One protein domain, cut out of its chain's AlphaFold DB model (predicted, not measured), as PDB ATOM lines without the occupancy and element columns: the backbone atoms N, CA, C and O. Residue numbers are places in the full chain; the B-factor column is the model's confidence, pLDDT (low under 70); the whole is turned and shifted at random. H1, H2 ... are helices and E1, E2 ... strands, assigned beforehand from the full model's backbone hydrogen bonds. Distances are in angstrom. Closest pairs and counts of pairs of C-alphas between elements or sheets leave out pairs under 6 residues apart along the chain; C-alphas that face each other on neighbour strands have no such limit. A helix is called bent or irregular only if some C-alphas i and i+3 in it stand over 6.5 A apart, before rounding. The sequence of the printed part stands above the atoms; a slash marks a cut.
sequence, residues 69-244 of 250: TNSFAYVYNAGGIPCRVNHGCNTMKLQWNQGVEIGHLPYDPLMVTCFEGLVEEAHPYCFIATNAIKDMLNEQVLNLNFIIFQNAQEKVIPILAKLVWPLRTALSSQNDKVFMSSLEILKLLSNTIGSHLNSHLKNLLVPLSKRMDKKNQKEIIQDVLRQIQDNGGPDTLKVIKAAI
ATOM      1  N   THR A  69       6.570 -30.276  49.416       60.41
ATOM      2  CA  THR A  69       6.892 -31.659  48.997       60.41
ATOM      3  C   THR A  69       7.837 -31.730  47.796       60.41
ATOM      4  O   THR A  69       8.406 -32.775  47.510       60.41
ATOM      5  N   ASN A  70       8.006 -30.607  47.097       62.97
ATOM      6  CA  ASN A  70       8.851 -30.461  45.922       62.97
ATOM      7  C   ASN A  70      10.149 -29.689  46.245       62.97
ATOM      8  O   ASN A  70      10.791 -29.186  45.332       62.97
ATOM      9  N   SER A  71      10.530 -29.510  47.521       87.06
ATOM     10  CA  SER A  71      11.870 -28.996  47.836       87.06
ATOM     11  C   SER A  71      12.918 -30.093  47.666       87.06
ATOM     12  O   SER A  71      12.672 -31.261  47.981       87.06
ATOM     13  N   PHE A  72      14.114 -29.713  47.220       94.19
ATOM     14  CA  PHE A  72      15.239 -30.636  47.104       94.19
ATOM     15  C   PHE A  72      15.534 -31.331  48.440       94.19
ATOM     16  O   PHE A  72      15.708 -32.549  48.469       94.19
ATOM     17  N   ALA A  73      15.519 -30.587  49.554       93.00
ATOM     18  CA  ALA A  73      15.703 -31.163  50.881       93.00
ATOM     19  C   ALA A  73      14.669 -32.256  51.220       93.00
ATOM     20  O   ALA A  73      15.032 -33.266  51.822       93.00
ATOM     21  N   TYR A  74      13.402 -32.103  50.812       93.00
ATOM     22  CA  TYR A  74      12.382 -33.137  51.012       93.00
ATOM     23  C   TYR A  74      12.662 -34.380  50.155       93.00
ATOM     24  O   TYR A  74      12.683 -35.490  50.684       93.00
ATOM     25  N   VAL A  75      12.940 -34.209  48.857       94.44
ATOM     26  CA  VAL A  75      13.192 -35.331  47.930       94.44
ATOM     27  C   VAL A  75      14.465 -36.101  48.317       94.44
ATOM     28  O   VAL A  75      14.452 -37.333  48.314       94.44
ATOM     29  N   TYR A  76      15.534 -35.410  48.729       95.06
ATOM     30  CA  TYR A  76      16.747 -36.053  49.247       95.06
ATOM     31  C   TYR A  76      16.462 -36.863  50.522       95.06
ATOM     32  O   TYR A  76      16.822 -38.036  50.597       95.06
ATOM     33  N   ASN A  77      15.751 -36.283  51.497       93.12
ATOM     34  CA  ASN A  77      15.410 -36.972  52.747       93.12
ATOM     35  C   ASN A  77      14.420 -38.138  52.550       93.12
ATOM     36  O   ASN A  77      14.393 -39.057  53.364       93.12
ATOM     37  N   ALA A  78      13.640 -38.129  51.466       92.75
ATOM     38  CA  ALA A  78      12.802 -39.246  51.032       92.75
ATOM     39  C   ALA A  78      13.569 -40.327  50.233       92.75
ATOM     40  O   ALA A  78      12.973 -41.324  49.833       92.75
ATOM     41  N   GLY A  79      14.872 -40.145  49.980       91.94
ATOM     42  CA  GLY A  79      15.706 -41.085  49.222       91.94
ATOM     43  C   GLY A  79      15.539 -41.022  47.699       91.94
ATOM     44  O   GLY A  79      16.061 -41.886  46.999       91.94
ATOM     45  N   GLY A  80      14.848 -40.009  47.163       91.75
ATOM     46  CA  GLY A  80      14.588 -39.865  45.721       91.75
ATOM     47  C   GLY A  80      15.798 -39.430  44.882       91.75
ATOM     48  O   GLY A  80      15.693 -39.332  43.663       91.75
ATOM     49  N   ILE A  81      16.945 -39.171  45.518       94.81
ATOM     50  CA  ILE A  81      18.214 -38.824  44.869       94.81
ATOM     51  C   ILE A  81      19.229 -39.911  45.261       94.81
ATOM     52  O   ILE A  81      19.532 -40.039  46.448       94.81
ATOM     53  N   PRO A  82      19.747 -40.729  44.321       94.62
ATOM     54  CA  PRO A  82      20.456 -41.967  44.649       94.62
ATOM     55  C   PRO A  82      21.949 -41.741  44.961       94.62
ATOM     56  O   PRO A  82      22.830 -42.401  44.407       94.62
ATOM     57  N   CYS A  83      22.242 -40.796  45.852       95.06
ATOM     58  CA  CYS A  83      23.588 -40.441  46.289       95.06
ATOM     59  C   CYS A  83      23.620 -40.041  47.772       95.06
ATOM     60  O   CYS A  83      22.593 -39.922  48.437       95.06
ATOM     61  N   ARG A  84      24.829 -39.871  48.304       94.12
ATOM     62  CA  ARG A  84      25.115 -39.550  49.705       94.12
ATOM     63  C   ARG A  84      26.412 -38.758  49.816       94.12
ATOM     64  O   ARG A  84      27.279 -38.841  48.945       94.12
ATOM     65  N   VAL A  85      26.572 -38.010  50.903       93.75
ATOM     66  CA  VAL A  85      27.832 -37.319  51.204       93.75
ATOM     67  C   VAL A  85      28.803 -38.291  51.870       93.75
ATOM     68  O   VAL A  85      28.486 -38.892  52.895       93.75
ATOM     69  N   ASN A  86      29.996 -38.440  51.297       91.88
ATOM     70  CA  ASN A  86      31.102 -39.161  51.912       91.88
ATOM     71  C   ASN A  86      32.022 -38.155  52.623       91.88
ATOM     72  O   ASN A  86      32.633 -37.291  51.988       91.88
ATOM     73  N   HIS A  87      32.088 -38.263  53.949       88.62
ATOM     74  CA  HIS A  87      32.913 -37.424  54.815       88.62
ATOM     75  C   HIS A  87      34.275 -38.096  55.056       88.62
ATOM     76  O   HIS A  87      34.482 -38.770  56.064       88.62
ATOM     77  N   GLY A  88      35.211 -37.919  54.119       83.50
ATOM     78  CA  GLY A  88      36.614 -38.279  54.329       83.50
ATOM     79  C   GLY A  88      37.321 -37.278  55.252       83.50
ATOM     80  O   GLY A  88      36.915 -36.121  55.330       83.50
ATOM     81  N   CYS A  89      38.411 -37.714  55.897       77.50
ATOM     82  CA  CYS A  89      39.124 -36.994  56.969       77.50
ATOM     83  C   CYS A  89      39.262 -35.469  56.747       77.50
ATOM     84  O   CYS A  89      38.787 -34.691  57.566       77.50
ATOM     85  N   ASN A  90      39.819 -35.055  55.599       80.25
ATOM     86  CA  ASN A  90      39.954 -33.641  55.205       80.25
ATOM     87  C   ASN A  90      39.184 -33.282  53.916       80.25
ATOM     88  O   ASN A  90      39.307 -32.163  53.422       80.25
ATOM     89  N   THR A  91      38.430 -34.215  53.321       84.06
ATOM     90  CA  THR A  91      37.763 -33.997  52.025       84.06
ATOM     91  C   THR A  91      36.372 -34.604  52.000       84.06
ATOM     92  O   THR A  91      36.212 -35.816  52.150       84.06
ATOM     93  N   MET A  92      35.382 -33.773  51.703       87.25
ATOM     94  CA  MET A  92      34.000 -34.187  51.510       87.25
ATOM     95  C   MET A  92      33.731 -34.407  50.018       87.25
ATOM     96  O   MET A  92      34.043 -33.535  49.207       87.25
ATOM     97  N   LYS A  93      33.172 -35.560  49.647       90.88
ATOM     98  CA  LYS A  93      32.872 -35.919  48.251       90.88
ATOM     99  C   LYS A  93      31.422 -36.370  48.112       90.88
ATOM    100  O   LYS A  93      30.844 -36.893  49.065       90.88
ATOM    101  N   LEU A  94      30.839 -36.191  46.928       93.88
ATOM    102  CA  LEU A  94      29.608 -36.894  46.591       93.88
ATOM    103  C   LEU A  94      29.940 -38.367  46.315       93.88
ATOM    104  O   LEU A  94      30.985 -38.679  45.747       93.88
ATOM    105  N   GLN A  95      29.068 -39.272  46.746       93.31
ATOM    106  CA  GLN A  95      29.143 -40.690  46.424       93.31
ATOM    107  C   GLN A  95      27.767 -41.165  45.964       93.31
ATOM    108  O   GLN A  95      26.799 -41.119  46.721       93.31
ATOM    109  N   TRP A  96      27.685 -41.654  44.731       93.69
ATOM    110  CA  TRP A  96      26.489 -42.304  44.207       93.69
ATOM    111  C   TRP A  96      26.285 -43.687  44.845       93.69
ATOM    112  O   TRP A  96      27.218 -44.297  45.381       93.69
ATOM    113  N   ASN A  97      25.042 -44.165  44.853       93.81
ATOM    114  CA  ASN A  97      24.715 -45.481  45.394       93.81
ATOM    115  C   ASN A  97      25.323 -46.607  44.531       93.81
ATOM    116  O   ASN A  97      25.634 -46.426  43.356       93.81
ATOM    117  N   GLN A  98      25.525 -47.783  45.127       88.00
ATOM    118  CA  GLN A  98      26.112 -48.925  44.422       88.00
ATOM    119  C   GLN A  98      25.187 -49.378  43.283       88.00
ATOM    120  O   GLN A  98      23.985 -49.518  43.495       88.00
ATOM    121  N   GLY A  99      25.750 -49.600  42.092       83.38
ATOM    122  CA  GLY A  99      24.985 -49.927  40.882       83.38
ATOM    123  C   GLY A  99      24.359 -48.721  40.167       83.38
ATOM    124  O   GLY A  99      23.605 -48.915  39.222       83.38
ATOM    125  N   VAL A 100      24.649 -47.484  40.592       87.94
ATOM    126  CA  VAL A 100      24.243 -46.276  39.861       87.94
ATOM    127  C   VAL A 100      25.285 -45.925  38.803       87.94
ATOM    128  O   VAL A 100      26.392 -45.502  39.129       87.94
ATOM    129  N   GLU A 101      24.898 -46.042  37.537       85.50
ATOM    130  CA  GLU A 101      25.670 -45.574  36.385       85.50
ATOM    131  C   GLU A 101      25.109 -44.224  35.919       85.50
ATOM    132  O   GLU A 101      23.953 -44.128  35.501       85.50
ATOM    133  N   ILE A 102      25.909 -43.157  36.004       85.06
ATOM    134  CA  ILE A 102      25.428 -41.773  35.821       85.06
ATOM    135  C   ILE A 102      24.948 -41.529  34.377       85.06
ATOM    136  O   ILE A 102      23.917 -40.882  34.162       85.06
ATOM    137  N   GLY A 103      25.607 -42.147  33.391       80.50
ATOM    138  CA  GLY A 103      25.159 -42.171  31.993       80.50
ATOM    139  C   GLY A 103      23.746 -42.747  31.801       80.50
ATOM    140  O   GLY A 103      23.001 -42.259  30.952       80.50
ATOM    141  N   HIS A 104      23.316 -43.692  32.644       83.69
ATOM    142  CA  HIS A 104      21.989 -44.317  32.583       83.69
ATOM    143  C   HIS A 104      20.934 -43.670  33.502       83.69
ATOM    144  O   HIS A 104      19.753 -44.003  33.403       83.69
ATOM    145  N   LEU A 105      21.302 -42.706  34.358       87.94
ATOM    146  CA  LEU A 105      20.335 -41.994  35.203       87.94
ATOM    147  C   LEU A 105      19.329 -41.173  34.367       87.94
ATOM    148  O   LEU A 105      19.759 -40.394  33.505       87.94
ATOM    149  N   PRO A 106      18.012 -41.252  34.645       90.31
ATOM    150  CA  PRO A 106      17.023 -40.376  34.025       90.31
ATOM    151  C   PRO A 106      17.160 -38.953  34.584       90.31
ATOM    152  O   PRO A 106      17.024 -38.734  35.785       90.31
ATOM    153  N   TYR A 107      17.426 -37.967  33.723       93.06
ATOM    154  CA  TYR A 107      17.580 -36.570  34.155       93.06
ATOM    155  C   TYR A 107      16.240 -35.893  34.509       93.06
ATOM    156  O   TYR A 107      16.226 -34.916  35.253       93.06
ATOM    157  N   ASP A 108      15.109 -36.417  34.036       93.62
ATOM    158  CA  ASP A 108      13.765 -36.001  34.450       93.62
ATOM    159  C   ASP A 108      13.200 -37.077  35.400       93.62
ATOM    160  O   ASP A 108      13.131 -38.239  34.992       93.62
ATOM    161  N   PRO A 109      12.829 -36.768  36.659       93.50
ATOM    162  CA  PRO A 109      12.884 -35.460  37.323       93.50
ATOM    163  C   PRO A 109      14.234 -35.136  37.995       93.50
ATOM    164  O   PRO A 109      14.425 -34.003  38.428       93.50
ATOM    165  N   LEU A 110      15.160 -36.099  38.116       94.75
ATOM    166  CA  LEU A 110      16.324 -36.033  39.019       94.75
ATOM    167  C   LEU A 110      17.158 -34.747  38.888       94.75
ATOM    168  O   LEU A 110      17.431 -34.069  39.877       94.75
ATOM    169  N   MET A 111      17.551 -34.395  37.664       95.38
ATOM    170  CA  MET A 111      18.357 -33.208  37.379       95.38
ATOM    171  C   MET A 111      17.559 -31.923  37.597       95.38
ATOM    172  O   MET A 111      18.112 -30.954  38.109       95.38
ATOM    173  N   VAL A 112      16.261 -31.924  37.277       96.19
ATOM    174  CA  VAL A 112      15.362 -30.788  37.540       96.19
ATOM    175  C   VAL A 112      15.294 -30.512  39.043       96.19
ATOM    176  O   VAL A 112      15.534 -29.381  39.460       96.19
ATOM    177  N   THR A 113      15.098 -31.549  39.862       96.31
ATOM    178  CA  THR A 113      15.114 -31.431  41.327       96.31
ATOM    179  C   THR A 113      16.468 -30.940  41.842       96.31
ATOM    180  O   THR A 113      16.505 -30.040  42.677       96.31
ATOM    181  N   CYS A 114      17.596 -31.448  41.329       96.69
ATOM    182  CA  CYS A 114      18.919 -30.928  41.699       96.69
ATOM    183  C   CYS A 114      19.090 -29.440  41.340       96.69
ATOM    184  O   CYS A 114      19.664 -28.691  42.127       96.69
ATOM    185  N   PHE A 115      18.559 -28.987  40.199       97.38
ATOM    186  CA  PHE A 115      18.565 -27.573  39.806       97.38
ATOM    187  C   PHE A 115      17.681 -26.704  40.715       97.38
ATOM    188  O   PHE A 115      18.066 -25.582  41.041       97.38
ATOM    189  N   GLU A 116      16.541 -27.217  41.186       95.81
ATOM    190  CA  GLU A 116      15.748 -26.587  42.254       95.81
ATOM    191  C   GLU A 116      16.517 -26.536  43.586       95.81
ATOM    192  O   GLU A 116      16.399 -25.563  44.327       95.81
ATOM    193  N   GLY A 117      17.379 -27.521  43.851       95.75
ATOM    194  CA  GLY A 117      18.267 -27.572  45.014       95.75
ATOM    195  C   GLY A 117      19.398 -26.542  45.045       95.75
ATOM    196  O   GLY A 117      20.015 -26.364  46.094       95.75
ATOM    197  N   LEU A 118      19.662 -25.818  43.951       96.19
ATOM    198  CA  LEU A 118      20.703 -24.781  43.920       96.19
ATOM    199  C   LEU A 118      20.423 -23.610  44.874       96.19
ATOM    200  O   LEU A 118      21.362 -22.937  45.287       96.19
ATOM    201  N   VAL A 119      19.159 -23.366  45.244       95.38
ATOM    202  CA  VAL A 119      18.790 -22.301  46.201       95.38
ATOM    203  C   VAL A 119      18.914 -22.721  47.669       95.38
ATOM    204  O   VAL A 119      18.747 -21.879  48.548       95.38
ATOM    205  N   GLU A 120      19.167 -24.003  47.954       93.94
ATOM    206  CA  GLU A 120      19.296 -24.504  49.324       93.94
ATOM    207  C   GLU A 120      20.570 -23.937  49.966       93.94
ATOM    208  O   GLU A 120      21.668 -24.093  49.435       93.94
ATOM    209  N   GLU A 121      20.450 -23.302  51.133       90.94
ATOM    210  CA  GLU A 121      21.602 -22.750  51.868       90.94
ATOM    211  C   GLU A 121      22.116 -23.696  52.962       90.94
ATOM    212  O   GLU A 121      23.261 -23.597  53.407       90.94
ATOM    213  N   ALA A 122      21.263 -24.620  53.409       89.06
ATOM    214  CA  ALA A 122      21.576 -25.552  54.477       89.06
ATOM    215  C   ALA A 122      22.473 -26.698  53.982       89.06
ATOM    216  O   ALA A 122      22.247 -27.309  52.934       89.06
ATOM    217  N   HIS A 123      23.486 -27.028  54.782       85.50
ATOM    218  CA  HIS A 123      24.267 -28.250  54.620       85.50
ATOM    219  C   HIS A 123      23.421 -29.467  55.065       85.50
ATOM    220  O   HIS A 123      22.750 -29.363  56.094       85.50
ATOM    221  N   PRO A 124      23.433 -30.610  54.348       92.25
ATOM    222  CA  PRO A 124      24.271 -30.940  53.189       92.25
ATOM    223  C   PRO A 124      23.691 -30.554  51.819       92.25
ATOM    224  O   PRO A 124      24.394 -30.666  50.815       92.25
ATOM    225  N   TYR A 125      22.438 -30.103  51.758       94.19
ATOM    226  CA  TYR A 125      21.642 -30.024  50.530       94.19
ATOM    227  C   TYR A 125      22.309 -29.244  49.389       94.19
ATOM    228  O   TYR A 125      22.450 -29.785  48.295       94.19
ATOM    229  N   CYS A 126      22.818 -28.038  49.668       92.38
ATOM    230  CA  CYS A 126      23.519 -27.192  48.690       92.38
ATOM    231  C   CYS A 126      24.672 -27.928  47.976       92.38
ATOM    232  O   CYS A 126      24.852 -27.839  46.759       92.38
ATOM    233  N   PHE A 127      25.449 -28.693  48.751       94.25
ATOM    234  CA  PHE A 127      26.596 -29.454  48.260       94.25
ATOM    235  C   PHE A 127      26.150 -30.647  47.412       94.25
ATOM    236  O   PHE A 127      26.740 -30.892  46.361       94.25
ATOM    237  N   ILE A 128      25.111 -31.370  47.839       96.06
ATOM    238  CA  ILE A 128      24.590 -32.524  47.096       96.06
ATOM    239  C   ILE A 128      24.016 -32.058  45.755       96.06
ATOM    240  O   ILE A 128      24.420 -32.580  44.723       96.06
ATOM    241  N   ALA A 129      23.147 -31.042  45.760       96.44
ATOM    242  CA  ALA A 129      22.546 -30.466  44.557       96.44
ATOM    243  C   ALA A 129      23.612 -30.026  43.543       96.44
ATOM    244  O   ALA A 129      23.612 -30.467  42.393       96.44
ATOM    245  N   THR A 130      24.572 -29.214  44.000       95.38
ATOM    246  CA  THR A 130      25.641 -28.669  43.154       95.38
ATOM    247  C   THR A 130      26.528 -29.768  42.565       95.38
ATOM    248  O   THR A 130      26.776 -29.766  41.362       95.38
ATOM    249  N   ASN A 131      27.006 -30.721  43.374       95.25
ATOM    250  CA  ASN A 131      27.904 -31.765  42.865       95.25
ATOM    251  C   ASN A 131      27.161 -32.817  42.033       95.25
ATOM    252  O   ASN A 131      27.717 -33.277  41.047       95.25
ATOM    253  N   ALA A 132      25.895 -33.126  42.330       95.25
ATOM    254  CA  ALA A 132      25.117 -34.048  41.503       95.25
ATOM    255  C   ALA A 132      24.929 -33.503  40.078       95.25
ATOM    256  O   ALA A 132      25.033 -34.258  39.115       95.25
ATOM    257  N   ILE A 133      24.707 -32.190  39.930       95.81
ATOM    258  CA  ILE A 133      24.668 -31.535  38.613       95.81
ATOM    259  C   ILE A 133      26.037 -31.587  37.931       95.81
ATOM    260  O   ILE A 133      26.094 -31.869  36.737       95.81
ATOM    261  N   LYS A 134      27.128 -31.324  38.667       94.25
ATOM    262  CA  LYS A 134      28.488 -31.406  38.112       94.25
ATOM    263  C   LYS A 134      28.786 -32.796  37.583       94.25
ATOM    264  O   LYS A 134      29.169 -32.902  36.429       94.25
ATOM    265  N   ASP A 135      28.573 -33.832  38.386       92.50
ATOM    266  CA  ASP A 135      28.800 -35.216  37.981       92.50
ATOM    267  C   ASP A 135      27.960 -35.548  36.736       92.50
ATOM    268  O   ASP A 135      28.514 -35.951  35.720       92.50
ATOM    269  N   MET A 136      26.650 -35.257  36.748       91.81
ATOM    270  CA  MET A 136      25.771 -35.511  35.595       91.81
ATOM    271  C   MET A 136      26.182 -34.761  34.313       91.81
ATOM    272  O   MET A 136      26.013 -35.319  33.234       91.81
ATOM    273  N   LEU A 137      26.702 -33.530  34.398       90.75
ATOM    274  CA  LEU A 137      27.149 -32.747  33.231       90.75
ATOM    275  C   LEU A 137      28.593 -33.054  32.786       90.75
ATOM    276  O   LEU A 137      28.927 -32.799  31.629       90.75
ATOM    277  N   ASN A 138      29.436 -33.569  33.688       85.62
ATOM    278  CA  ASN A 138      30.837 -33.929  33.434       85.62
ATOM    279  C   ASN A 138      31.017 -35.364  32.908       85.62
ATOM    280  O   ASN A 138      32.146 -35.736  32.594       85.62
ATOM    281  N   GLU A 139      29.945 -36.154  32.773       67.94
ATOM    282  CA  GLU A 139      29.926 -37.437  32.046       67.94
ATOM    283  C   GLU A 139      30.137 -37.226  30.529       67.94
ATOM    284  O   GLU A 139      29.269 -37.480  29.689       67.94
ATOM    285  N   GLN A 140      31.319 -36.724  30.166       54.53
ATOM    286  CA  GLN A 140      31.830 -36.721  28.805       54.53
ATOM    287  C   GLN A 140      32.523 -38.055  28.545       54.53
ATOM    288  O   GLN A 140      33.633 -38.316  29.011       54.53
ATOM    289  N   VAL A 141      31.846 -38.904  27.777       49.66
ATOM    290  CA  VAL A 141      32.288 -40.261  27.457       49.66
ATOM    291  C   VAL A 141      33.437 -40.214  26.447       49.66
ATOM    292  O   VAL A 141      33.259 -40.368  25.240       49.66
ATOM    293  N   LEU A 142      34.652 -40.019  26.961       42.00
ATOM    294  CA  LEU A 142      35.882 -40.326  26.241       42.00
ATOM    295  C   LEU A 142      36.034 -41.846  26.150       42.00
ATOM    296  O   LEU A 142      36.651 -42.473  27.008       42.00
ATOM    297  N   ASN A 143      35.498 -42.444  25.086       39.22
ATOM    298  CA  ASN A 143      35.832 -43.815  24.732       39.22
ATOM    299  C   ASN A 143      36.255 -43.921  23.265       39.22
ATOM    300  O   ASN A 143      35.485 -43.637  22.352       39.22
ATOM    301  N   LEU A 144      37.496 -44.366  23.054       49.84
ATOM    302  CA  LEU A 144      38.070 -44.600  21.729       49.84
ATOM    303  C   LEU A 144      37.535 -45.889  21.066       49.84
ATOM    304  O   LEU A 144      37.880 -46.169  19.924       49.84
ATOM    305  N   ASN A 145      36.717 -46.679  21.777       50.44
ATOM    306  CA  ASN A 145      36.156 -47.949  21.319       50.44
ATOM    307  C   ASN A 145      34.659 -48.084  21.666       50.44
ATOM    308  O   ASN A 145      34.292 -48.518  22.754       50.44
ATOM    309  N   PHE A 146      33.808 -47.759  20.690       55.12
ATOM    310  CA  PHE A 146      32.512 -48.405  20.420       55.12
ATOM    311  C   PHE A 146      31.599 -48.770  21.621       55.12
ATOM    312  O   PHE A 146      31.124 -49.899  21.722       55.12
ATOM    313  N   ILE A 147      31.247 -47.805  22.478       45.94
ATOM    314  CA  ILE A 147      29.945 -47.821  23.175       45.94
ATOM    315  C   ILE A 147      29.352 -46.410  23.125       45.94
ATOM    316  O   ILE A 147      29.915 -45.476  23.694       45.94
ATOM    317  N   ILE A 148      28.207 -46.257  22.451       48.22
ATOM    318  CA  ILE A 148      27.455 -44.995  22.410       48.22
ATOM    319  C   ILE A 148      26.570 -44.921  23.658       48.22
ATOM    320  O   ILE A 148      25.381 -45.234  23.628       48.22
ATOM    321  N   PHE A 149      27.170 -44.521  24.773       52.19
ATOM    322  CA  PHE A 149      26.414 -43.985  25.900       52.19
ATOM    323  C   PHE A 149      25.840 -42.619  25.492       52.19
ATOM    324  O   PHE A 149      26.552 -41.814  24.890       52.19
ATOM    325  N   GLN A 150      24.565 -42.359  25.803       59.81
ATOM    326  CA  GLN A 150      23.912 -41.088  25.456       59.81
ATOM    327  C   GLN A 150      24.675 -39.907  26.056       59.81
ATOM    328  O   GLN A 150      24.919 -39.862  27.264       59.81
ATOM    329  N   ASN A 151      25.024 -38.938  25.212       73.81
ATOM    330  CA  ASN A 151      25.751 -37.746  25.636       73.81
ATOM    331  C   ASN A 151      24.869 -36.949  26.615       73.81
ATOM    332  O   ASN A 151      23.675 -36.764  26.368       73.81
ATOM    333  N   ALA A 152      25.444 -36.430  27.706       83.19
ATOM    334  CA  ALA A 152      24.740 -35.565  28.656       83.19
ATOM    335  C   ALA A 152      23.958 -34.435  27.948       83.19
ATOM    336  O   ALA A 152      22.835 -34.114  28.342       83.19
ATOM    337  N   GLN A 153      24.491 -33.905  26.842       88.56
ATOM    338  CA  GLN A 153      23.816 -32.960  25.948       88.56
ATOM    339  C   GLN A 153      22.428 -33.438  25.470       88.56
ATOM    340  O   GLN A 153      21.454 -32.689  25.568       88.56
ATOM    341  N   GLU A 154      22.318 -34.677  24.979       88.38
ATOM    342  CA  GLU A 154      21.082 -35.261  24.426       88.38
ATOM    343  C   GLU A 154      19.989 -35.383  25.491       88.38
ATOM    344  O   GLU A 154      18.805 -35.226  25.202       88.38
ATOM    345  N   LYS A 155      20.398 -35.619  26.740       90.31
ATOM    346  CA  LYS A 155      19.512 -35.766  27.898       90.31
ATOM    347  C   LYS A 155      19.155 -34.418  28.542       90.31
ATOM    348  O   LYS A 155      18.088 -34.300  29.139       90.31
ATOM    349  N   VAL A 156      20.004 -33.393  28.408       93.31
ATOM    350  CA  VAL A 156      19.736 -32.020  28.885       93.31
ATOM    351  C   VAL A 156      18.798 -31.257  27.949       93.31
ATOM    352  O   VAL A 156      17.889 -30.585  28.435       93.31
ATOM    353  N   ILE A 157      18.990 -31.332  26.626       93.69
ATOM    354  CA  ILE A 157      18.237 -30.514  25.656       93.69
ATOM    355  C   ILE A 157      16.702 -30.629  25.828       93.69
ATOM    356  O   ILE A 157      16.059 -29.580  25.923       93.69
ATOM    357  N   PRO A 158      16.092 -31.828  25.969       94.94
ATOM    358  CA  PRO A 158      14.643 -31.973  26.154       94.94
ATOM    359  C   PRO A 158      14.091 -31.327  27.433       94.94
ATOM    360  O   PRO A 158      12.923 -30.940  27.472       94.94
ATOM    361  N   ILE A 159      14.915 -31.191  28.478       95.81
ATOM    362  CA  ILE A 159      14.521 -30.615  29.776       95.81
ATOM    363  C   ILE A 159      15.050 -29.194  30.001       95.81
ATOM    364  O   ILE A 159      14.745 -28.596  31.030       95.81
ATOM    365  N   LEU A 160      15.804 -28.620  29.058       95.56
ATOM    366  CA  LEU A 160      16.522 -27.351  29.225       95.56
ATOM    367  C   LEU A 160      15.626 -26.214  29.742       95.56
ATOM    368  O   LEU A 160      15.994 -25.505  30.680       95.56
ATOM    369  N   ALA A 161      14.410 -26.087  29.202       94.44
ATOM    370  CA  ALA A 161      13.437 -25.089  29.644       94.44
ATOM    371  C   ALA A 161      13.032 -25.239  31.128       94.44
ATOM    372  O   ALA A 161      12.788 -24.230  31.791       94.44
ATOM    373  N   LYS A 162      13.013 -26.470  31.666       95.62
ATOM    374  CA  LYS A 162      12.784 -26.748  33.095       95.62
ATOM    375  C   LYS A 162      13.979 -26.321  33.953       95.62
ATOM    376  O   LYS A 162      13.771 -25.785  35.032       95.62
ATOM    377  N   LEU A 163      15.212 -26.517  33.475       96.69
ATOM    378  CA  LEU A 163      16.449 -26.197  34.210       96.69
ATOM    379  C   LEU A 163      16.741 -24.685  34.280       96.69
ATOM    380  O   LEU A 163      17.271 -24.181  35.272       96.69
ATOM    381  N   VAL A 164      16.365 -23.941  33.235       96.25
ATOM    382  CA  VAL A 164      16.620 -22.495  33.101       96.25
ATOM    383  C   VAL A 164      15.973 -21.666  34.217       96.25
ATOM    384  O   VAL A 164      16.564 -20.677  34.658       96.25
ATOM    385  N   TRP A 165      14.774 -22.028  34.687       95.31
ATOM    386  CA  TRP A 165      14.056 -21.225  35.686       95.31
ATOM    387  C   TRP A 165      14.608 -21.362  37.122       95.31
ATOM    388  O   TRP A 165      14.858 -20.325  37.752       95.31
ATOM    389  N   PRO A 166      14.895 -22.572  37.645       96.12
ATOM    390  CA  PRO A 166      15.641 -22.730  38.890       96.12
ATOM    391  C   PRO A 166      17.034 -22.096  38.825       96.12
ATOM    392  O   PRO A 166      17.386 -21.334  39.724       96.12
ATOM    393  N   LEU A 167      17.785 -22.289  37.726       97.38
ATOM    394  CA  LEU A 167      19.108 -21.675  37.560       97.38
ATOM    395  C   LEU A 167      19.033 -20.141  37.609       97.38
ATOM    396  O   LEU A 167      19.794 -19.508  38.336       97.38
ATOM    397  N   ARG A 168      18.068 -19.525  36.909       96.69
ATOM    398  CA  ARG A 168      17.808 -18.077  36.991       96.69
ATOM    399  C   ARG A 168      17.481 -17.632  38.419       96.69
ATOM    400  O   ARG A 168      17.898 -16.544  38.820       96.69
ATOM    401  N   THR A 169      16.726 -18.434  39.167       95.94
ATOM    402  CA  THR A 169      16.344 -18.131  40.554       95.94
ATOM    403  C   THR A 169      17.571 -18.160  41.468       95.94
ATOM    404  O   THR A 169      17.795 -17.205  42.210       95.94
ATOM    405  N   ALA A 170      18.418 -19.184  41.356       96.12
ATOM    406  CA  ALA A 170      19.636 -19.315  42.151       96.12
ATOM    407  C   ALA A 170      20.697 -18.250  41.791       96.12
ATOM    408  O   ALA A 170      21.244 -17.600  42.682       96.12
ATOM    409  N   LEU A 171      20.866 -17.927  40.500       96.62
ATOM    410  CA  LEU A 171      21.654 -16.772  40.032       96.62
ATOM    411  C   LEU A 171      21.100 -15.412  40.503       96.62
ATOM    412  O   LEU A 171      21.815 -14.412  40.459       96.62
ATOM    413  N   SER A 172      19.843 -15.351  40.955       96.00
ATOM    414  CA  SER A 172      19.231 -14.148  41.540       96.00
ATOM    415  C   SER A 172      19.340 -14.094  43.073       96.00
ATOM    416  O   SER A 172      18.885 -13.117  43.671       96.00
ATOM    417  N   SER A 173      19.925 -15.110  43.724       94.00
ATOM    418  CA  SER A 173      20.077 -15.158  45.183       94.00
ATOM    419  C   SER A 173      20.987 -14.041  45.704       94.00
ATOM    420  O   SER A 173      21.962 -13.656  45.054       94.00
ATOM    421  N   GLN A 174      20.684 -13.530  46.903       91.75
ATOM    422  CA  GLN A 174      21.529 -12.560  47.613       91.75
ATOM    423  C   GLN A 174      22.713 -13.208  48.342       91.75
ATOM    424  O   GLN A 174      23.646 -12.505  48.727       91.75
ATOM    425  N   ASN A 175      22.702 -14.531  48.507       93.00
ATOM    426  CA  ASN A 175      23.809 -15.267  49.094       93.00
ATOM    427  C   ASN A 175      24.900 -15.499  48.045       93.00
ATOM    428  O   ASN A 175      24.709 -16.237  47.077       93.00
ATOM    429  N   ASP A 176      26.065 -14.887  48.262       93.38
ATOM    430  CA  ASP A 176      27.190 -14.972  47.329       93.38
ATOM    431  C   ASP A 176      27.683 -16.415  47.118       93.38
ATOM    432  O   ASP A 176      28.164 -16.721  46.033       93.38
ATOM    433  N   LYS A 177      27.517 -17.337  48.082       92.75
ATOM    434  CA  LYS A 177      27.876 -18.755  47.880       92.75
ATOM    435  C   LYS A 177      26.951 -19.426  46.864       92.75
ATOM    436  O   LYS A 177      27.434 -20.021  45.906       92.75
ATOM    437  N   VAL A 178      25.636 -19.263  47.042       95.19
ATOM    438  CA  VAL A 178      24.609 -19.760  46.107       95.19
ATOM    439  C   VAL A 178      24.822 -19.164  44.716       95.19
ATOM    440  O   VAL A 178      24.792 -19.894  43.726       95.19
ATOM    441  N   PHE A 179      25.107 -17.860  44.636       95.81
ATOM    442  CA  PHE A 179      25.417 -17.195  43.374       95.81
ATOM    443  C   PHE A 179      26.645 -17.805  42.682       95.81
ATOM    444  O   PHE A 179      26.549 -18.184  41.515       95.81
ATOM    445  N   MET A 180      27.774 -17.951  43.387       95.50
ATOM    446  CA  MET A 180      29.009 -18.484  42.796       95.50
ATOM    447  C   MET A 180      28.866 -19.945  42.347       95.50
ATOM    448  O   MET A 180      29.295 -20.278  41.245       95.50
ATOM    449  N   SER A 181      28.212 -20.805  43.137       95.31
ATOM    450  CA  SER A 181      27.929 -22.187  42.719       95.31
ATOM    451  C   SER A 181      26.983 -22.238  41.514       95.31
ATOM    452  O   SER A 181      27.220 -23.000  40.582       95.31
ATOM    453  N   SER A 182      25.963 -21.377  41.463       96.88
ATOM    454  CA  SER A 182      25.052 -21.285  40.311       96.88
ATOM    455  C   SER A 182      25.748 -20.762  39.049       96.88
ATOM    456  O   SER A 182      25.443 -21.209  37.945       96.88
ATOM    457  N   LEU A 183      26.702 -19.839  39.196       96.94
ATOM    458  CA  LEU A 183      27.531 -19.316  38.108       96.94
ATOM    459  C   LEU A 183      28.470 -20.399  37.544       96.94
ATOM    460  O   LEU A 183      28.651 -20.493  36.332       96.94
ATOM    461  N   GLU A 184      29.006 -21.262  38.409       96.25
ATOM    462  CA  GLU A 184      29.791 -22.435  38.011       96.25
ATOM    463  C   GLU A 184      28.934 -23.471  37.256       96.25
ATOM    464  O   GLU A 184      29.360 -23.983  36.220       96.25
ATOM    465  N   ILE A 185      27.696 -23.724  37.707       97.12
ATOM    466  CA  ILE A 185      26.742 -24.579  36.980       97.12
ATOM    467  C   ILE A 185      26.330 -23.965  35.636       97.12
ATOM    468  O   ILE A 185      26.234 -24.694  34.654       97.12
ATOM    469  N   LEU A 186      26.140 -22.642  35.542       97.06
ATOM    470  CA  LEU A 186      25.866 -21.962  34.269       97.06
ATOM    471  C   LEU A 186      27.014 -22.154  33.263       97.06
ATOM    472  O   LEU A 186      26.765 -22.459  32.095       97.06
ATOM    473  N   LYS A 187      28.263 -22.010  33.722       95.62
ATOM    474  CA  LYS A 187      29.475 -22.280  32.935       95.62
ATOM    475  C   LYS A 187      29.514 -23.724  32.437       95.62
ATOM    476  O   LYS A 187      29.697 -23.950  31.245       95.62
ATOM    477  N   LEU A 188      29.298 -24.693  33.324       94.19
ATOM    478  CA  LEU A 188      29.321 -26.105  32.946       94.19
ATOM    479  C   LEU A 188      28.179 -26.461  31.980       94.19
ATOM    480  O   LEU A 188      28.426 -27.085  30.956       94.19
ATOM    481  N   LEU A 189      26.958 -25.977  32.231       94.62
ATOM    482  CA  LEU A 189      25.817 -26.149  31.329       94.62
ATOM    483  C   LEU A 189      26.113 -25.596  29.926       94.62
ATOM    484  O   LEU A 189      25.781 -26.243  28.934       94.62
ATOM    485  N   SER A 190      26.772 -24.435  29.833       94.06
ATOM    486  CA  SER A 190      27.222 -23.871  28.556       94.06
ATOM    487  C   SER A 190      28.230 -24.773  27.839       94.06
ATOM    488  O   SER A 190      28.075 -24.983  26.639       94.06
ATOM    489  N   ASN A 191      29.201 -25.345  28.558       91.50
ATOM    490  CA  ASN A 191      30.174 -26.281  27.986       91.50
ATOM    491  C   ASN A 191      29.509 -27.577  27.480       91.50
ATOM    492  O   ASN A 191      29.954 -28.137  26.484       91.50
ATOM    493  N   THR A 192      28.447 -28.056  28.142       90.56
ATOM    494  CA  THR A 192      27.758 -29.305  27.767       90.56
ATOM    495  C   THR A 192      26.793 -29.144  26.584       90.56
ATOM    496  O   THR A 192      26.610 -30.103  25.843       90.56
ATOM    497  N   ILE A 193      26.147 -27.981  26.390       91.44
ATOM    498  CA  ILE A 193      25.106 -27.821  25.342       91.44
ATOM    499  C   ILE A 193      25.394 -26.754  24.278       91.44
ATOM    500  O   ILE A 193      24.684 -26.700  23.269       91.44
ATOM    501  N   GLY A 194      26.394 -25.897  24.487       90.81
ATOM    502  CA  GLY A 194      26.784 -24.841  23.553       90.81
ATOM    503  C   GLY A 194      25.629 -23.935  23.118       90.81
ATOM    504  O   GLY A 194      24.855 -23.436  23.940       90.81
ATOM    505  N   SER A 195      25.499 -23.751  21.805       92.94
ATOM    506  CA  SER A 195      24.512 -22.878  21.152       92.94
ATOM    507  C   SER A 195      23.044 -23.156  21.509       92.94
ATOM    508  O   SER A 195      22.226 -22.240  21.415       92.94
ATOM    509  N   HIS A 196      22.691 -24.349  22.004       92.75
ATOM    510  CA  HIS A 196      21.338 -24.643  22.505       92.75
ATOM    511  C   HIS A 196      20.935 -23.741  23.690       92.75
ATOM    512  O   HIS A 196      19.749 -23.483  23.902       92.75
ATOM    513  N   LEU A 197      21.910 -23.206  24.438       94.06
ATOM    514  CA  LEU A 197      21.673 -22.270  25.539       94.06
ATOM    515  C   LEU A 197      21.171 -20.894  25.057       94.06
ATOM    516  O   LEU A 197      20.478 -20.200  25.807       94.06
ATOM    517  N   ASN A 198      21.474 -20.498  23.813       93.31
ATOM    518  CA  ASN A 198      21.220 -19.149  23.285       93.31
ATOM    519  C   ASN A 198      19.739 -18.748  23.371       93.31
ATOM    520  O   ASN A 198      19.428 -17.623  23.768       93.31
ATOM    521  N   SER A 199      18.832 -19.695  23.106       92.56
ATOM    522  CA  SER A 199      17.368 -19.554  23.214       92.56
ATOM    523  C   SER A 199      16.896 -19.049  24.583       92.56
ATOM    524  O   SER A 199      15.866 -18.386  24.696       92.56
ATOM    525  N   HIS A 200      17.654 -19.358  25.636       94.00
ATOM    526  CA  HIS A 200      17.318 -19.056  27.026       94.00
ATOM    527  C   HIS A 200      18.267 -18.040  27.674       94.00
ATOM    528  O   HIS A 200      17.960 -17.510  28.746       94.00
ATOM    529  N   LEU A 201      19.395 -17.729  27.029       93.25
ATOM    530  CA  LEU A 201      20.504 -16.971  27.605       93.25
ATOM    531  C   LEU A 201      20.082 -15.603  28.170       93.25
ATOM    532  O   LEU A 201      20.497 -15.238  29.268       93.25
ATOM    533  N   LYS A 202      19.173 -14.880  27.499       92.06
ATOM    534  CA  LYS A 202      18.620 -13.599  27.989       92.06
ATOM    535  C   LYS A 202      18.061 -13.694  29.421       92.06
ATOM    536  O   LYS A 202      18.213 -12.759  30.204       92.06
ATOM    537  N   ASN A 203      17.457 -14.825  29.791       93.38
ATOM    538  CA  ASN A 203      16.904 -15.044  31.130       93.38
ATOM    539  C   ASN A 203      17.987 -15.307  32.189       93.38
ATOM    540  O   ASN A 203      17.754 -15.034  33.368       93.38
ATOM    541  N   LEU A 204      19.157 -15.796  31.773       95.19
ATOM    542  CA  LEU A 204      20.288 -16.162  32.629       95.19
ATOM    543  C   LEU A 204      21.306 -15.020  32.787       95.19
ATOM    544  O   LEU A 204      21.967 -14.947  33.816       95.19
ATOM    545  N   LEU A 205      21.379 -14.084  31.832       94.25
ATOM    546  CA  LEU A 205      22.249 -12.898  31.900       94.25
ATOM    547  C   LEU A 205      21.699 -11.760  32.777       94.25
ATOM    548  O   LEU A 205      22.467 -11.036  33.407       94.25
ATOM    549  N   VAL A 206      20.375 -11.586  32.838       92.44
ATOM    550  CA  VAL A 206      19.726 -10.498  33.607       92.44
ATOM    551  C   VAL A 206      20.008 -10.539  35.125       92.44
ATOM    552  O   VAL A 206      20.052  -9.471  35.736       92.44
ATOM    553  N   PRO A 207      20.205 -11.705  35.773       93.12
ATOM    554  CA  PRO A 207      20.749 -11.762  37.131       93.12
ATOM    555  C   PRO A 207      22.233 -11.362  37.217       93.12
ATOM    556  O   PRO A 207      22.610 -10.656  38.151       93.12
ATOM    557  N   LEU A 208      23.065 -11.751  36.237       93.44
ATOM    558  CA  LEU A 208      24.511 -11.472  36.235       93.44
ATOM    559  C   LEU A 208      24.823  -9.976  36.132       93.44
ATOM    560  O   LEU A 208      25.741  -9.500  36.798       93.44
ATOM    561  N   SER A 209      24.053  -9.216  35.341       91.25
ATOM    562  CA  SER A 209      24.271  -7.768  35.193       91.25
ATOM    563  C   SER A 209      24.234  -7.033  36.540       91.25
ATOM    564  O   SER A 209      25.054  -6.152  36.773       91.25
ATOM    565  N   LYS A 210      23.381  -7.482  37.473       89.50
ATOM    566  CA  LYS A 210      23.239  -6.960  38.850       89.50
ATOM    567  C   LYS A 210      24.356  -7.382  39.820       89.50
ATOM    568  O   LYS A 210      24.257  -7.132  41.024       89.50
ATOM    569  N   ARG A 211      25.380  -8.086  39.333       90.00
ATOM    570  CA  ARG A 211      26.552  -8.538  40.104       90.00
ATOM    571  C   ARG A 211      27.875  -7.989  39.564       90.00
ATOM    572  O   ARG A 211      28.882  -8.070  40.259       90.00
ATOM    573  N   MET A 212      27.861  -7.353  38.390       87.00
ATOM    574  CA  MET A 212      29.043  -6.755  37.748       87.00
ATOM    575  C   MET A 212      29.701  -5.628  38.566       87.00
ATOM    576  O   MET A 212      30.874  -5.326  38.345       87.00
ATOM    577  N   ASP A 213      28.980  -5.028  39.519       85.94
ATOM    578  CA  ASP A 213      29.495  -3.970  40.402       85.94
ATOM    579  C   ASP A 213      30.443  -4.506  41.495       85.94
ATOM    580  O   ASP A 213      31.318  -3.788  41.988       85.94
ATOM    581  N   LYS A 214      30.307  -5.785  41.879       87.00
ATOM    582  CA  LYS A 214      31.174  -6.437  42.870       87.00
ATOM    583  C   LYS A 214      32.496  -6.833  42.210       87.00
ATOM    584  O   LYS A 214      32.553  -7.840  41.509       87.00
ATOM    585  N   LYS A 215      33.577  -6.081  42.465       83.75
ATOM    586  CA  LYS A 215      34.919  -6.310  41.872       83.75
ATOM    587  C   LYS A 215      35.359  -7.784  41.889       83.75
ATOM    588  O   LYS A 215      35.746  -8.310  40.855       83.75
ATOM    589  N   ASN A 216      35.218  -8.456  43.032       87.81
ATOM    590  CA  ASN A 216      35.600  -9.858  43.243       87.81
ATOM    591  C   ASN A 216      34.725 -10.891  42.504       87.81
ATOM    592  O   ASN A 216      35.092 -12.059  42.442       87.81
ATOM    593  N   GLN A 217      33.558 -10.491  41.992       90.81
ATOM    594  CA  GLN A 217      32.690 -11.339  41.166       90.81
ATOM    595  C   GLN A 217      32.778 -10.961  39.688       90.81
ATOM    596  O   GLN A 217      32.655 -11.837  38.838       90.81
ATOM    597  N   LYS A 218      33.025  -9.682  39.374       90.81
ATOM    598  CA  LYS A 218      33.085  -9.145  38.010       90.81
ATOM    599  C   LYS A 218      34.026  -9.941  37.106       90.81
ATOM    600  O   LYS A 218      33.616 -10.310  36.014       90.81
ATOM    601  N   GLU A 219      35.248 -10.216  37.557       91.69
ATOM    602  CA  GLU A 219      36.256 -10.951  36.777       91.69
ATOM    603  C   GLU A 219      35.766 -12.371  36.442       91.69
ATOM    604  O   GLU A 219      35.714 -12.757  35.277       91.69
ATOM    605  N   ILE A 220      35.262 -13.097  37.446       93.62
ATOM    606  CA  ILE A 220      34.742 -14.462  37.278       93.62
ATOM    607  C   ILE A 220      33.486 -14.473  36.386       93.62
ATOM    608  O   ILE A 220      33.318 -15.369  35.562       93.62
ATOM    609  N   ILE A 221      32.616 -13.462  36.496       95.06
ATOM    610  CA  ILE A 221      31.470 -13.294  35.591       95.06
ATOM    611  C   ILE A 221      31.958 -13.024  34.160       95.06
ATOM    612  O   ILE A 221      31.430 -13.631  33.234       95.06
ATOM    613  N   GLN A 222      32.969 -12.172  33.953       93.94
ATOM    614  CA  GLN A 222      33.533 -11.911  32.622       93.94
ATOM    615  C   GLN A 222      34.121 -13.181  31.985       93.94
ATOM    616  O   GLN A 222      33.862 -13.426  30.809       93.94
ATOM    617  N   ASP A 223      34.805 -14.031  32.752       93.69
ATOM    618  CA  ASP A 223      35.318 -15.319  32.260       93.69
ATOM    619  C   ASP A 223      34.211 -16.319  31.906       93.69
ATOM    620  O   ASP A 223      34.314 -17.033  30.907       93.69
ATOM    621  N   VAL A 224      33.112 -16.352  32.667       95.19
ATOM    622  CA  VAL A 224      31.943 -17.172  32.307       95.19
ATOM    623  C   VAL A 224      31.229 -16.618  31.070       95.19
ATOM    624  O   VAL A 224      30.795 -17.397  30.224       95.19
ATOM    625  N   LEU A 225      31.147 -15.294  30.905       94.88
ATOM    626  CA  LEU A 225      30.571 -14.668  29.709       94.88
ATOM    627  C   LEU A 225      31.398 -14.942  28.445       94.88
ATOM    628  O   LEU A 225      30.801 -15.200  27.401       94.88
ATOM    629  N   ARG A 226      32.736 -14.953  28.546       93.69
ATOM    630  CA  ARG A 226      33.643 -15.390  27.469       93.69
ATOM    631  C   ARG A 226      33.342 -16.836  27.062       93.69
ATOM    632  O   ARG A 226      33.007 -17.088  25.914       93.69
ATOM    633  N   GLN A 227      33.313 -17.773  28.012       92.88
ATOM    634  CA  GLN A 227      33.025 -19.178  27.686       92.88
ATOM    635  C   GLN A 227      31.617 -19.380  27.096       92.88
ATOM    636  O   GLN A 227      31.457 -20.144  26.150       92.88
ATOM    637  N   ILE A 228      30.608 -18.639  27.566       94.44
ATOM    638  CA  ILE A 228      29.267 -18.646  26.954       94.44
ATOM    639  C   ILE A 228      29.297 -18.128  25.510       94.44
ATOM    640  O   ILE A 228      28.649 -18.713  24.644       94.44
ATOM    641  N   GLN A 229      30.032 -17.049  25.236       94.06
ATOM    642  CA  GLN A 229      30.214 -16.503  23.889       94.06
ATOM    643  C   GLN A 229      30.874 -17.526  22.955       94.06
ATOM    644  O   GLN A 229      30.371 -17.756  21.854       94.06
ATOM    645  N   ASP A 230      31.959 -18.152  23.405       92.62
ATOM    646  CA  ASP A 230      32.776 -19.056  22.594       92.62
ATOM    647  C   ASP A 230      32.026 -20.369  22.292       92.62
ATOM    648  O   ASP A 230      31.977 -20.809  21.144       92.62
ATOM    649  N   ASN A 231      31.336 -20.935  23.292       91.94
ATOM    650  CA  ASN A 231      30.480 -22.120  23.138       91.94
ATOM    651  C   ASN A 231      29.181 -21.838  22.354       91.94
ATOM    652  O   ASN A 231      28.594 -22.742  21.756       91.94
ATOM    653  N   GLY A 232      28.671 -20.604  22.422       88.50
ATOM    654  CA  GLY A 232      27.390 -20.206  21.835       88.50
ATOM    655  C   GLY A 232      27.480 -19.733  20.381       88.50
ATOM    656  O   GLY A 232      26.478 -19.775  19.663       88.50
ATOM    657  N   GLY A 233      28.653 -19.274  19.933       89.94
ATOM    658  CA  GLY A 233      28.882 -18.761  18.579       89.94
ATOM    659  C   GLY A 233      28.548 -17.266  18.390       89.94
ATOM    660  O   GLY A 233      28.213 -16.563  19.347       89.94
ATOM    661  N   PRO A 234      28.629 -16.741  17.150       85.38
ATOM    662  CA  PRO A 234      28.741 -15.299  16.879       85.38
ATOM    663  C   PRO A 234      27.519 -14.453  17.277       85.38
ATOM    664  O   PRO A 234      27.671 -13.284  17.638       85.38
ATOM    665  N   ASP A 235      26.306 -15.009  17.251       86.88
ATOM    666  CA  ASP A 235      25.095 -14.286  17.665       86.88
ATOM    667  C   ASP A 235      25.010 -14.063  19.182       86.88
ATOM    668  O   ASP A 235      24.407 -13.089  19.641       86.88
ATOM    669  N   THR A 236      25.684 -14.902  19.969       92.31
ATOM    670  CA  THR A 236      25.716 -14.838  21.438       92.31
ATOM    671  C   THR A 236      26.257 -13.502  21.937       92.31
ATOM    672  O   THR A 236      25.712 -12.923  22.876       92.31
ATOM    673  N   LEU A 237      27.263 -12.944  21.252       92.00
ATOM    674  CA  LEU A 237      27.843 -11.633  21.562       92.00
ATOM    675  C   LEU A 237      26.804 -10.499  21.501       92.00
ATOM    676  O   LEU A 237      26.861  -9.565  22.305       92.00
ATOM    677  N   LYS A 238      25.830 -10.585  20.582       91.56
ATOM    678  CA  LYS A 238      24.736  -9.606  20.452       91.56
ATOM    679  C   LYS A 238      23.824  -9.669  21.681       91.56
ATOM    680  O   LYS A 238      23.486  -8.635  22.254       91.56
ATOM    681  N   VAL A 239      23.486 -10.883  22.124       92.75
ATOM    682  CA  VAL A 239      22.656 -11.135  23.317       92.75
ATOM    683  C   VAL A 239      23.380 -10.710  24.600       92.75
ATOM    684  O   VAL A 239      22.768 -10.067  25.454       92.75
ATOM    685  N   ILE A 240      24.682 -10.997  24.716       93.38
ATOM    686  CA  ILE A 240      25.506 -10.590  25.864       93.38
ATOM    687  C   ILE A 240      25.578  -9.067  25.967       93.38
ATOM    688  O   ILE A 240      25.212  -8.524  27.007       93.38
ATOM    689  N   LYS A 241      25.953  -8.357  24.895       91.88
ATOM    690  CA  LYS A 241      26.035  -6.883  24.910       91.88
ATOM    691  C   LYS A 241      24.684  -6.205  25.163       91.88
ATOM    692  O   LYS A 241      24.648  -5.170  25.820       91.88
ATOM    693  N   ALA A 242      23.577  -6.793  24.703       91.88
ATOM    694  CA  ALA A 242      22.231  -6.278  24.969       91.88
ATOM    695  C   ALA A 242      21.779  -6.445  26.436       91.88
ATOM    696  O   ALA A 242      20.948  -5.670  26.906       91.88
ATOM    697  N   ALA A 243      22.298  -7.443  27.162       90.62
ATOM    698  CA  ALA A 243      21.978  -7.672  28.576       90.62
ATOM    699  C   ALA A 243      23.010  -7.065  29.547       90.62
ATOM    700  O   ALA A 243      22.668  -6.736  30.684       90.62
ATOM    701  N   ILE A 244      24.267  -6.936  29.111       91.44
ATOM    702  CA  ILE A 244      25.415  -6.453  29.889       91.44
ATOM    703  C   ILE A 244      26.239  -5.498  28.997       91.44
ATOM    704  O   ILE A 244      27.247  -5.908  28.417       91.44
TER     705      ILE A 244
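AT A GLANCE: This is residues 69 to 244 of the 250 residues of an uncharacterized protein of Paramecium tetraurelia (UniProt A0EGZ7). The chain winds in stacked helical turns that make two layers: H2, H4, H5b and H7 stand side by side in one, and H3, H5a and H6 stand in the other, running against them. A small hairpin of E1 and E2 and the short helix H1 lie at the end with H2 and H3, and residues 142 to 148 stick out as a loop. The printed part has 176 residues with seven named helices and two antiparallel strands, in the order H1 E1 E2 H2 H3 H4 H5 H6 H7, and is mostly helix. It is compact, with a radius of gyration of the C-alphas of 16.4 A, and spans 46 by 42 by 34 A.

HOW THE PARTS SIT: H1, residues 72 to 77, touches residues 113 to 117 of H2, residues 107 to 119; the closest C-alphas, Phe 72 and Gly 117, are 4.8 A apart. E1, residues 83 to 87, and E2, residues 92 to 96, form an antiparallel hairpin, with N 84 and O 95 at 2.8 A, within hydrogen-bond range. H3, residues 125 to 138, touches H2 at a steep tilt of 46 degrees, opposite ways, closest at C-alphas 114 and 129, 4.6 A. The closest C-alphas of E2 and H3, Leu 94 and Asn 131, are 6.6 A apart. H4, residues 152 to 170, touches H2 at a shallow tilt of 25 degrees, the same way, closest at C-alphas 119 and 170, 5.1 A. H5, residues 176 to 209, was assigned by its hydrogen bonds as one helix but is bent, with C-alphas 192 and 195 9.8 A apart; its arms are H5a, to residue 192, and H5b, from 195. H4, H5a, H5b and H6, residues 215 to 232, form an up and down bundle, each running against the one before. H5a touches H3 at 16 degrees and H6 at 17 degrees, both shallow tilts, the same way; the closest C-alphas are 137 and 192, 6.5 A, and 187 and 224, 5.7 A. H7, residues 236 to 243, touches H5b, closest at C-alphas 206 and 243, 6.2 A. Every O i to N i+4 pair is within hydrogen-bond range in H1, H3, H5a and H7, against 7 of 9 in H2, 9 of 15 in H4, 12 of 14 in H6 and 3 of 11 in H5b, which has 6 of 12 O i to N i+3 pairs.

IN THESE COORDINATES: H1 begins at C-alpha 72 (15.239, -30.636, 47.104), and H7 ends at C-alpha 243 (21.978, -7.672, 28.576). First to last C-alpha, H3 measures 19.8 A, H4 21.7 A, H5a 24.3 A, H5b 20.6 A and H6 25.5 A. H4 has a kink of 82 degrees near residue 159.

THE WHOLE: The printed part has no cut. The link from H3 to H4, residues 139 to 151, is long. Phe 146 and Asp 213 have the two C-alphas farthest apart, 48.8 A. Mean pLDDT of the printed part is 89.1; residues 69 to 70 and 139 to 150 are under 70.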